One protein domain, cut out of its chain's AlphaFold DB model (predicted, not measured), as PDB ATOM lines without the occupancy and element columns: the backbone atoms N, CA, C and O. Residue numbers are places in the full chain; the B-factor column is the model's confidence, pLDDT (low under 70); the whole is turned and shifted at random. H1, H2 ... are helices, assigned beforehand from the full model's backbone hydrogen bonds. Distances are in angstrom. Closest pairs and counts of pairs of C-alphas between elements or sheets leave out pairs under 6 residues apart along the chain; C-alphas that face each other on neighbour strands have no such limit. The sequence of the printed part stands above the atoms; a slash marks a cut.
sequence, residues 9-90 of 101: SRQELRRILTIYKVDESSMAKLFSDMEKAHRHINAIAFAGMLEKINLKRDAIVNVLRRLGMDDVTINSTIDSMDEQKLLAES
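What this domain is: This is residues 9 to 90 of the 101 residues of an uncharacterized protein of Candidatus Micrarchaeum sp (UniProt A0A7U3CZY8). H3 and H4 make the middle of the domain, with H1 and H2 loosely over one side and the long H5 packed across the other. The 82 printed residues hold five named helices, H1 to H5 in chain order, and no named strand: all helix. It is compact, radius of gyration of the C-alphas 12.4 A, spanning 33 by 25 by 23 A.

How they stand to each other: H1, residues 10 to 19, and H2, residues 24 to 36, a hairpin, only just touch, with 3 pairs of C-alphas within 8 A, closest Arg 14 and Met 27 at 7.2 A. H3, residues 43 to 52, is close to H2 but not clearly touching, closest C-alphas Leu 30 and Met 49, 6.8 A. H4, residues 57 to 66, touches H3 in a hairpin, closest C-alphas Ala 47 and Ile 60, 6.4 A. H1 to H4 form an up-and-down bundle, each running against the one before; packing is mostly crossed. H5, residues 71 to 90, touches H3 with residues 77 to 81 alone, closest C-alphas Ile 44 and Thr 77, 5.3 A, at a steep tilt of 64 degrees. In H1 to H5 every O i to N i+4 pair is within hydrogen-bond range.

Where its parts are: H1 begins at C-alpha 10 (-17.251, -21.342, -6.349) and H5, 28.4 A long, ends at C-alpha 90 (-10.656, -46.108, 17.403).

The domain as a whole: The C-alphas farthest apart, Gln 11 and Ser 90, are 37.7 A apart. The printed part has no cut and no long link; residue 90 alone is under pLDDT 70.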
ATOM      1  N   SER A   9     -21.646 -20.405  -4.427       90.56
ATOM      2  CA  SER A   9     -20.903 -20.352  -5.681       90.56
ATOM      3  C   SER A   9     -19.409 -20.580  -5.437       90.56
ATOM      4  O   SER A   9     -18.847 -20.176  -4.417       90.56
ATOM      5  N   ARG A  10     -18.711 -21.163  -6.417       90.50
ATOM      6  CA  ARG A  10     -17.251 -21.342  -6.349       90.50
ATOM      7  C   ARG A  10     -16.514 -20.020  -6.103       90.50
ATOM      8  O   ARG A  10     -15.540 -19.988  -5.357       90.50
ATOM      9  N   GLN A  11     -16.974 -18.933  -6.726       92.44
ATOM     10  CA  GLN A  11     -16.361 -17.614  -6.580       92.44
ATOM     11  C   GLN A  11     -16.549 -17.053  -5.167       92.44
ATOM     12  O   GLN A  11     -15.619 -16.477  -4.606       92.44
ATOM     13  N   GLU A  12     -17.730 -17.235  -4.586       91.88
ATOM     14  CA  GLU A  12     -18.027 -16.809  -3.224       91.88
ATOM     15  C   GLU A  12     -17.223 -17.603  -2.199       91.88
ATOM     16  O   GLU A  12     -16.542 -17.003  -1.368       91.88
ATOM     17  N   LEU A  13     -17.189 -18.932  -2.330       92.25
ATOM     18  CA  LEU A  13     -16.368 -19.777  -1.467       92.25
ATOM     19  C   LEU A  13     -14.889 -19.382  -1.563       92.25
ATOM     20  O   LEU A  13     -14.237 -19.207  -0.538       92.25
ATOM     21  N   ARG A  14     -14.376 -19.128  -2.775       93.94
ATOM     22  CA  ARG A  14     -13.003 -18.639  -2.967       93.94
ATOM     23  C   ARG A  14     -12.745 -17.345  -2.198       93.94
ATOM     24  O   ARG A  14     -11.769 -17.278  -1.465       93.94
ATOM     25  N   ARG A  15     -13.629 -16.345  -2.303       93.44
ATOM     26  CA  ARG A  15     -13.486 -15.073  -1.565       93.44
ATOM     27  C   ARG A  15     -13.424 -15.296  -0.056       93.44
ATOM     28  O   ARG A  15     -12.609 -14.670   0.615       93.44
ATOM     29  N   ILE A  16     -14.265 -16.186   0.476       92.69
ATOM     30  CA  ILE A  16     -14.262 -16.517   1.905       92.69
ATOM     31  C   ILE A  16     -12.922 -17.146   2.306       92.69
ATOM     32  O   ILE A  16     -12.323 -16.719   3.289       92.69
ATOM     33  N   LEU A  17     -12.424 -18.112   1.536       93.00
ATOM     34  CA  LEU A  17     -11.161 -18.797   1.821       93.00
ATOM     35  C   LEU A  17      -9.947 -17.860   1.702       93.00
ATOM     36  O   LEU A  17      -9.040 -17.926   2.531       93.00
ATOM     37  N   THR A  18      -9.959 -16.919   0.753       93.06
ATOM     38  CA  THR A  18      -8.918 -15.886   0.631       93.06
ATOM     39  C   THR A  18      -8.837 -14.993   1.872       93.06
ATOM     40  O   THR A  18      -7.736 -14.658   2.305       93.06
ATOM     41  N   ILE A  19      -9.970 -14.646   2.497       92.94
ATOM     42  CA  ILE A  19      -9.987 -13.871   3.757       92.94
ATOM     43  C   ILE A  19      -9.248 -14.623   4.871       92.94
ATOM     44  O   ILE A  19      -8.537 -14.012   5.667       92.94
ATOM     45  N   TYR A  20      -9.357 -15.952   4.888       92.56
ATOM     46  CA  TYR A  20      -8.644 -16.817   5.828       92.56
ATOM     47  C   TYR A  20      -7.215 -17.164   5.398       92.56
ATOM     48  O   TYR A  20      -6.578 -17.993   6.042       92.56
ATOM     49  N   LYS A  21      -6.688 -16.504   4.357       92.38
ATOM     50  CA  LYS A  21      -5.323 -16.692   3.844       92.38
ATOM     51  C   LYS A  21      -5.016 -18.136   3.435       92.38
ATOM     52  O   LYS A  21      -3.868 -18.566   3.514       92.38
ATOM     53  N   VAL A  22      -6.031 -18.872   2.991       93.50
ATOM     54  CA  VAL A  22      -5.828 -20.174   2.352       93.50
ATOM     55  C   VAL A  22      -5.059 -19.937   1.058       93.50
ATOM     56  O   VAL A  22      -5.370 -19.004   0.315       93.50
ATOM     57  N   ASP A  23      -4.044 -20.749   0.795       93.62
ATOM     58  CA  ASP A  23      -3.266 -20.652  -0.434       93.62
ATOM     59  C   ASP A  23      -4.032 -21.226  -1.640       93.62
ATOM     60  O   ASP A  23      -4.952 -22.041  -1.516       93.62
ATOM     61  N   GLU A  24      -3.645 -20.806  -2.844       92.69
ATOM     62  CA  GLU A  24      -4.338 -21.216  -4.069       92.69
ATOM     63  C   GLU A  24      -4.221 -22.709  -4.384       92.69
ATOM     64  O   GLU A  24      -5.136 -23.277  -4.981       92.69
ATOM     65  N   SER A  25      -3.145 -23.373  -3.954       93.81
ATOM     66  CA  SER A  25      -2.988 -24.812  -4.180       93.81
ATOM     67  C   SER A  25      -3.962 -25.619  -3.314       93.81
ATOM     68  O   SER A  25      -4.627 -26.533  -3.809       93.81
ATOM     69  N   SER A  26      -4.149 -25.204  -2.060       94.12
ATOM     70  CA  SER A  26      -5.126 -25.776  -1.135       94.12
ATOM     71  C   SER A  26      -6.563 -25.525  -1.594       94.12
ATOM     72  O   SER A  26      -7.381 -26.448  -1.597       94.12
ATOM     73  N   MET A  27      -6.875 -24.309  -2.062       94.50
ATOM     74  CA  MET A  27      -8.191 -24.002  -2.640       94.50
ATOM     75  C   MET A  27      -8.467 -24.823  -3.905       94.50
ATOM     76  O   MET A  27      -9.566 -25.353  -4.068       94.50
ATOM     77  N   ALA A  28      -7.478 -24.973  -4.791       93.94
ATOM     78  CA  ALA A  28      -7.611 -25.795  -5.991       93.94
ATOM     79  C   ALA A  28      -7.893 -27.266  -5.649       93.94
ATOM     80  O   ALA A  28      -8.779 -27.876  -6.255       93.94
ATOM     81  N   LYS A  29      -7.197 -27.814  -4.643       93.19
ATOM     82  CA  LYS A  29      -7.441 -29.170  -4.142       93.19
ATOM     83  C   LYS A  29      -8.857 -29.324  -3.589       93.19
ATOM     84  O   LYS A  29      -9.556 -30.242  -4.005       93.19
ATOM     85  N   LEU A  30      -9.301 -28.394  -2.736       93.38
ATOM     86  CA  LEU A  30     -10.664 -28.392  -2.201       93.38
ATOM     87  C   LEU A  30     -11.700 -28.428  -3.330       93.38
ATOM     88  O   LEU A  30     -12.581 -29.281  -3.325       93.38
ATOM     89  N   PHE A  31     -11.587 -27.540  -4.321       93.19
ATOM     90  CA  PHE A  31     -12.544 -27.503  -5.430       93.19
ATOM     91  C   PHE A  31     -12.535 -28.788  -6.261       93.19
ATOM     92  O   PHE A  31     -13.601 -29.251  -6.658       93.19
ATOM     93  N   SER A  32     -11.364 -29.388  -6.486       92.25
ATOM     94  CA  SER A  32     -11.267 -30.680  -7.170       92.25
ATOM     95  C   SER A  32     -11.966 -31.792  -6.386       92.25
ATOM     96  O   SER A  32     -12.711 -32.584  -6.964       92.25
ATOM     97  N   ASP A  33     -11.778 -31.838  -5.067       90.50
ATOM     98  CA  ASP A  33     -12.415 -32.840  -4.212       90.50
ATOM     99  C   ASP A  33     -13.940 -32.637  -4.138       90.50
ATOM    100  O   ASP A  33     -14.698 -33.610  -4.169       90.50
ATOM    101  N   MET A  34     -14.409 -31.385  -4.160       89.62
ATOM    102  CA  MET A  34     -15.838 -31.067  -4.244       89.62
ATOM    103  C   MET A  34     -16.464 -31.456  -5.594       89.62
ATOM    104  O   MET A  34     -17.609 -31.909  -5.640       89.62
ATOM    105  N   GLU A  35     -15.730 -31.287  -6.697       87.88
ATOM    106  CA  GLU A  35     -16.179 -31.703  -8.031       87.88
ATOM    107  C   GLU A  35     -16.319 -33.229  -8.130       87.88
ATOM    108  O   GLU A  35     -17.315 -33.710  -8.673       87.88
ATOM    109  N   LYS A  36     -15.387 -33.991  -7.537       86.62
ATOM    110  CA  LYS A  36     -15.462 -35.463  -7.460       86.62
ATOM    111  C   LYS A  36     -16.652 -35.954  -6.638       86.62
ATOM    112  O   LYS A  36     -17.228 -36.984  -6.958       86.62
ATOM    113  N   ALA A  37     -17.050 -35.208  -5.611       79.94
ATOM    114  CA  ALA A  37     -18.211 -35.518  -4.778       79.94
ATOM    115  C   ALA A  37     -19.563 -35.170  -5.445       79.94
ATOM    116  O   ALA A  37     -20.570 -34.996  -4.760       79.94
ATOM    117  N   HIS A  38     -19.601 -35.018  -6.775       76.31
ATOM    118  CA  HIS A  38     -20.792 -34.661  -7.554       76.31
ATOM    119  C   HIS A  38     -21.507 -33.383  -7.077       76.31
ATOM    120  O   HIS A  38     -22.700 -33.219  -7.318       76.31
ATOM    121  N   ARG A  39     -20.785 -32.450  -6.431       74.00
ATOM    122  CA  ARG A  39     -21.302 -31.156  -5.935       74.00
ATOM    123  C   ARG A  39     -22.388 -31.248  -4.853       74.00
ATOM    124  O   ARG A  39     -22.911 -30.214  -4.444       74.00
ATOM    125  N   HIS A  40     -22.686 -32.445  -4.349       82.44
ATOM    126  CA  HIS A  40     -23.601 -32.668  -3.233       82.44
ATOM    127  C   HIS A  40     -22.815 -33.235  -2.059       82.44
ATOM    128  O   HIS A  40     -22.490 -34.418  -2.013       82.44
ATOM    129  N   ILE A  41     -22.485 -32.367  -1.109       88.56
ATOM    130  CA  ILE A  41     -21.626 -32.700   0.023       88.56
ATOM    131  C   ILE A  41     -22.420 -32.398   1.282       88.56
ATOM    132  O   ILE A  41     -22.989 -31.317   1.414       88.56
ATOM    133  N   ASN A  42     -22.494 -33.364   2.195       91.06
ATOM    134  CA  ASN A  42     -23.105 -33.109   3.493       91.06
ATOM    135  C   ASN A  42     -22.221 -32.152   4.316       91.06
ATOM    136  O   ASN A  42     -21.006 -32.092   4.118       91.06
ATOM    137  N   ALA A  43     -22.825 -31.414   5.247       91.62
ATOM    138  CA  ALA A  43     -22.123 -30.378   6.004       91.62
ATOM    139  C   ALA A  43     -20.914 -30.913   6.796       91.62
ATOM    140  O   ALA A  43     -19.891 -30.239   6.868       91.62
ATOM    141  N   ILE A  44     -20.996 -32.144   7.316       93.94
ATOM    142  CA  ILE A  44     -19.922 -32.792   8.087       93.94
ATOM    143  C   ILE A  44     -18.704 -33.053   7.191       93.94
ATOM    144  O   ILE A  44     -17.580 -32.668   7.511       93.94
ATOM    145  N   ALA A  45     -18.929 -33.654   6.021       92.12
ATOM    146  CA  ALA A  45     -17.887 -33.917   5.038       92.12
ATOM    147  C   ALA A  45     -17.270 -32.613   4.521       92.12
ATOM    148  O   ALA A  45     -16.052 -32.534   4.367       92.12
ATOM    149  N   PHE A  46     -18.087 -31.582   4.298       93.62
ATOM    150  CA  PHE A  46     -17.600 -30.267   3.895       93.62
ATOM    151  C   PHE A  46     -16.728 -29.621   4.985       93.62
ATOM    152  O   PHE A  46     -15.627 -29.163   4.682       93.62
ATOM    153  N   ALA A  47     -17.150 -29.655   6.253       94.62
ATOM    154  CA  ALA A  47     -16.356 -29.167   7.382       94.62
ATOM    155  C   ALA A  47     -15.007 -29.901   7.495       94.62
ATOM    156  O   ALA A  47     -13.962 -29.260   7.608       94.62
ATOM    157  N   GLY A  48     -15.004 -31.228   7.342       94.38
ATOM    158  CA  GLY A  48     -13.772 -32.020   7.324       94.38
ATOM    159  C   GLY A  48     -12.856 -31.707   6.133       94.38
ATOM    160  O   GLY A  48     -11.634 -31.752   6.257       94.38
ATOM    161  N   MET A  49     -13.409 -31.356   4.966       93.31
ATOM    162  CA  MET A  49     -12.607 -30.889   3.827       93.31
ATOM    163  C   MET A  49     -11.941 -29.537   4.112       93.31
ATOM    164  O   MET A  49     -10.774 -29.358   3.766       93.31
ATOM    165  N   LEU A  50     -12.653 -28.608   4.760       94.88
ATOM    166  CA  LEU A  50     -12.097 -27.317   5.176       94.88
ATOM    167  C   LEU A  50     -10.970 -27.491   6.201       94.88
ATOM    168  O   LEU A  50      -9.937 -26.834   6.110       94.88
ATOM    169  N   GLU A  51     -11.124 -28.415   7.144       93.88
ATOM    170  CA  GLU A  51     -10.061 -28.724   8.099       93.88
ATOM    171  C   GLU A  51      -8.823 -29.329   7.419       93.88
ATOM    172  O   GLU A  51      -7.696 -28.947   7.728       93.88
ATOM    173  N   LYS A  52      -9.004 -30.215   6.429       91.94
ATOM    174  CA  LYS A  52      -7.897 -30.826   5.665       91.94
ATOM    175  C   LYS A  52      -7.052 -29.821   4.883       91.94
ATOM    176  O   LYS A  52      -5.900 -30.120   4.577       91.94
ATOM    177  N   ILE A  53      -7.607 -28.656   4.550       93.50
ATOM    178  CA  ILE A  53      -6.864 -27.532   3.958       93.50
ATOM    179  C   ILE A  53      -6.381 -26.528   5.017       93.50
ATOM    180  O   ILE A  53      -6.066 -25.383   4.702       93.50
ATOM    181  N   ASN A  54      -6.301 -26.973   6.272       89.94
ATOM    182  CA  ASN A  54      -5.732 -26.260   7.408       89.94
ATOM    183  C   ASN A  54      -6.534 -25.030   7.873       89.94
ATOM    184  O   ASN A  54      -5.970 -24.115   8.484       89.94
ATOM    185  N   LEU A  55      -7.853 -24.983   7.625       93.75
ATOM    186  CA  LEU A  55      -8.693 -23.995   8.306       93.75
ATOM    187  C   LEU A  55      -8.835 -24.362   9.781       93.75
ATOM    188  O   LEU A  55      -9.157 -25.491  10.142       93.75
ATOM    189  N   LYS A  56      -8.672 -23.355  10.638       93.69
ATOM    190  CA  LYS A  56      -8.960 -23.470  12.069       93.69
ATOM    191  C   LYS A  56     -10.464 -23.581  12.311       93.69
ATOM    192  O   LYS A  56     -11.254 -23.009  11.561       93.69
ATOM    193  N   ARG A  57     -10.846 -24.223  13.416       94.06
ATOM    194  CA  ARG A  57     -12.247 -24.442  13.821       94.06
ATOM    195  C   ARG A  57     -13.108 -23.177  13.752       94.06
ATOM    196  O   ARG A  57     -14.161 -23.202  13.127       94.06
ATOM    197  N   ASP A  58     -12.620 -22.053  14.278       94.81
ATOM    198  CA  ASP A  58     -13.348 -20.773  14.241       94.81
ATOM    199  C   ASP A  58     -13.601 -20.278  12.809       94.81
ATOM    200  O   ASP A  58     -14.661 -19.734  12.495       94.81
ATOM    201  N   ALA A  59     -12.635 -20.489  11.908       94.81
ATOM    202  CA  ALA A  59     -12.788 -20.151  10.498       94.81
ATOM    203  C   ALA A  59     -13.816 -21.066   9.823       94.81
ATOM    204  O   ALA A  59     -14.648 -20.570   9.067       94.81
ATOM    205  N   ILE A  60     -13.809 -22.366  10.135       95.62
ATOM    206  CA  ILE A  60     -14.798 -23.334   9.637       95.62
ATOM    207  C   ILE A  60     -16.205 -22.924  10.083       95.62
ATOM    208  O   ILE A  60     -17.083 -22.773   9.239       95.62
ATOM    209  N   VAL A  61     -16.407 -22.648  11.374       96.12
ATOM    210  CA  VAL A  61     -17.685 -22.162  11.927       96.12
ATOM    211  C   VAL A  61     -18.171 -20.921  11.181       96.12
ATOM    212  O   VAL A  61     -19.323 -20.852  10.759       96.12
ATOM    213  N   ASN A  62     -17.286 -19.954  10.943       94.50
ATOM    214  CA  ASN A  62     -17.646 -18.743  10.213       94.50
ATOM    215  C   ASN A  62     -17.951 -18.995   8.728       94.50
ATOM    216  O   ASN A  62     -18.784 -18.291   8.158       94.50
ATOM    217  N   VAL A  63     -17.294 -19.967   8.087       93.81
ATOM    218  CA  VAL A  63     -17.639 -20.395   6.722       93.81
ATOM    219  C   VAL A  63     -19.046 -20.989   6.714       93.81
ATOM    220  O   VAL A  63     -19.869 -20.543   5.921       93.81
ATOM    221  N   LEU A  64     -19.350 -21.923   7.621       94.00
ATOM    222  CA  LEU A  64     -20.668 -22.557   7.725       94.00
ATOM    223  C   LEU A  64     -21.774 -21.532   8.021       94.00
ATOM    224  O   LEU A  64     -22.821 -21.544   7.378       94.00
ATOM    225  N   ARG A  65     -21.508 -20.560   8.900       93.81
ATOM    226  CA  ARG A  65     -22.435 -19.453   9.174       93.81
ATOM    227  C   ARG A  65     -22.699 -18.596   7.937       93.81
ATOM    228  O   ARG A  65     -23.833 -18.200   7.691       93.81
ATOM    229  N   ARG A  66     -21.678 -18.332   7.115       90.56
ATOM    230  CA  ARG A  66     -21.837 -17.603   5.842       90.56
ATOM    231  C   ARG A  66     -22.626 -18.380   4.790       90.56
ATOM    232  O   ARG A  66     -23.184 -17.752   3.901       90.56
ATOM    233  N   LEU A  67     -22.704 -19.707   4.901       88.88
ATOM    234  CA  LEU A  67     -23.598 -20.527   4.076       88.88
ATOM    235  C   LEU A  67     -25.069 -20.406   4.490       88.88
ATOM    236  O   LEU A  67     -25.929 -20.901   3.770       88.88
ATOM    237  N   GLY A  68     -25.357 -19.755   5.620       89.69
ATOM    238  CA  GLY A  68     -26.704 -19.616   6.167       89.69
ATOM    239  C   GLY A  68     -27.081 -20.699   7.175       89.69
ATOM    240  O   GLY A  68     -28.248 -20.783   7.542       89.69
ATOM    241  N   MET A  69     -26.125 -21.517   7.629       92.62
ATOM    242  CA  MET A  69     -26.373 -22.476   8.707       92.62
ATOM    243  C   MET A  69     -26.541 -21.737  10.039       92.62
ATOM    244  O   MET A  69     -25.765 -20.830  10.351       92.62
ATOM    245  N   ASP A  70     -27.535 -22.134  10.827       94.00
ATOM    246  CA  ASP A  70     -27.743 -21.619  12.177       94.00
ATOM    247  C   ASP A  70     -26.758 -22.247  13.180       94.00
ATOM    248  O   ASP A  70     -26.171 -23.303  12.934       94.00
ATOM    249  N   ASP A  71     -26.581 -21.600  14.334       93.75
ATOM    250  CA  ASP A  71     -25.585 -22.016  15.326       93.75
ATOM    251  C   ASP A  71     -25.855 -23.419  15.907       93.75
ATOM    252  O   ASP A  71     -24.903 -24.128  16.237       93.75
ATOM    253  N   VAL A  72     -27.119 -23.860  15.996       94.44
ATOM    254  CA  VAL A  72     -27.456 -25.211  16.482       94.44
ATOM    255  C   VAL A  72     -26.982 -26.253  15.471       94.44
ATOM    256  O   VAL A  72     -26.281 -27.199  15.837       94.44
ATOM    257  N   THR A  73     -27.292 -26.049  14.190       93.62
ATOM    258  CA  THR A  73     -26.846 -26.937  13.108       93.62
ATOM    259  C   THR A  73     -25.322 -26.936  12.954       93.62
ATOM    260  O   THR A  73     -24.726 -27.989  12.709       93.62
ATOM    261  N   ILE A  74     -24.663 -25.784  13.124       95.44
ATOM    262  CA  ILE A  74     -23.197 -25.688  13.095       95.44
ATOM    263  C   ILE A  74     -22.579 -26.514  14.221       95.44
ATOM    264  O   ILE A  74     -21.704 -27.333  13.945       95.44
ATOM    265  N   ASN A  75     -23.039 -26.338  15.462       95.31
ATOM    266  CA  ASN A  75     -22.507 -27.081  16.605       95.31
ATOM    267  C   ASN A  75     -22.678 -28.589  16.404       95.31
ATOM    268  O   ASN A  75     -21.701 -29.326  16.484       95.31
ATOM    269  N   SER A  76     -23.872 -29.030  15.996       95.00
ATOM    270  CA  SER A  76     -24.117 -30.441  15.682       95.00
ATOM    271  C   SER A  76     -23.201 -30.963  14.569       95.00
ATOM    272  O   SER A  76     -22.699 -32.078  14.664       95.00
ATOM    273  N   THR A  77     -22.944 -30.165  13.529       94.88
ATOM    274  CA  THR A  77     -22.043 -30.549  12.429       94.88
ATOM    275  C   THR A  77     -20.607 -30.734  12.912       94.88
ATOM    276  O   THR A  77     -19.938 -31.686  12.513       94.88
ATOM    277  N   ILE A  78     -20.128 -29.815  13.751       95.50
ATOM    278  CA  ILE A  78     -18.774 -29.841  14.301       95.50
ATOM    279  C   ILE A  78     -18.600 -31.019  15.267       95.50
ATOM    280  O   ILE A  78     -17.611 -31.741  15.156       95.50
ATOM    281  N   ASP A  79     -19.574 -31.267  16.139       95.31
ATOM    282  CA  ASP A  79     -19.535 -32.393  17.074       95.31
ATOM    283  C   ASP A  79     -19.538 -33.734  16.326       95.31
ATOM    284  O   ASP A  79     -18.698 -34.597  16.587       95.31
ATOM    285  N   SER A  80     -20.402 -33.891  15.316       94.19
ATOM    286  CA  SER A  80     -20.422 -35.097  14.476       94.19
ATOM    287  C   SER A  80     -19.150 -35.273  13.644       94.19
ATOM    288  O   SER A  80     -18.746 -36.402  13.364       94.19
ATOM    289  N   MET A  81     -18.502 -34.182  13.224       93.75
ATOM    290  CA  MET A  81     -17.204 -34.249  12.547       93.75
ATOM    291  C   MET A  81     -16.133 -34.829  13.475       93.75
ATOM    292  O   MET A  81     -15.352 -35.680  13.047       93.75
ATOM    293  N   ASP A  82     -16.095 -34.391  14.732       91.19
ATOM    294  CA  ASP A  82     -15.114 -34.874  15.702       91.19
ATOM    295  C   ASP A  82     -15.402 -36.316  16.135       91.19
ATOM    296  O   ASP A  82     -14.476 -37.122  16.212       91.19
ATOM    297  N   GLU A  83     -16.675 -36.686  16.294       90.88
ATOM    298  CA  GLU A  83     -17.087 -38.074  16.526       90.88
ATOM    299  C   GLU A  83     -16.612 -39.004  15.398       90.88
ATOM    300  O   GLU A  83     -16.030 -40.058  15.661       90.88
ATOM    301  N   GLN A  84     -16.771 -38.599  14.131       88.50
ATOM    302  CA  GLN A  84     -16.294 -39.390  12.991       88.50
ATOM    303  C   GLN A  84     -14.778 -39.601  13.002       88.50
ATOM    304  O   GLN A  84     -14.309 -40.670  12.608       88.50
ATOM    305  N   LYS A  85     -13.999 -38.611  13.452       86.62
ATOM    306  CA  LYS A  85     -12.544 -38.768  13.600       86.62
ATOM    307  C   LYS A  85     -12.207 -39.742  14.713       86.62
ATOM    308  O   LYS A  85     -11.410 -40.646  14.491       86.62
ATOM    309  N   LEU A  86     -12.854 -39.589  15.866       85.00
ATOM    310  CA  LEU A  86     -12.666 -40.463  17.022       85.00
ATOM    311  C   LEU A  86     -12.959 -41.922  16.658       85.00
ATOM    312  O   LEU A  86     -12.158 -42.799  16.964       85.00
ATOM    313  N   LEU A  87     -14.045 -42.173  15.919       83.69
ATOM    314  CA  LEU A  87     -14.397 -43.503  15.411       83.69
ATOM    315  C   LEU A  87     -13.385 -44.036  14.383       83.69
ATOM    316  O   LEU A  87     -13.051 -45.224  14.380       83.69
ATOM    317  N   ALA A  88     -12.880 -43.173  13.500       81.06
ATOM    318  CA  ALA A  88     -11.864 -43.549  12.518       81.06
ATOM    319  C   ALA A  88     -10.505 -43.867  13.166       81.06
ATOM    320  O   ALA A  88      -9.754 -44.691  12.641       81.06
ATOM    321  N   GLU A  89     -10.186 -43.225  14.288       76.25
ATOM    322  CA  GLU A  89      -8.998 -43.497  15.097       76.25
ATOM    323  C   GLU A  89      -9.183 -44.739  15.975       76.25
ATOM    324  O   GLU A  89      -8.288 -45.581  16.025       76.25
ATOM    325  N   SER A  90     -10.357 -44.926  16.588       60.59
ATOM    326  CA  SER A  90     -10.656 -46.108  17.403       60.59
ATOM    327  C   SER A  90     -10.669 -47.391  16.570       60.59
ATOM    328  O   SER A  90     -10.192 -48.427  17.021       60.59
TER     329      SER A  90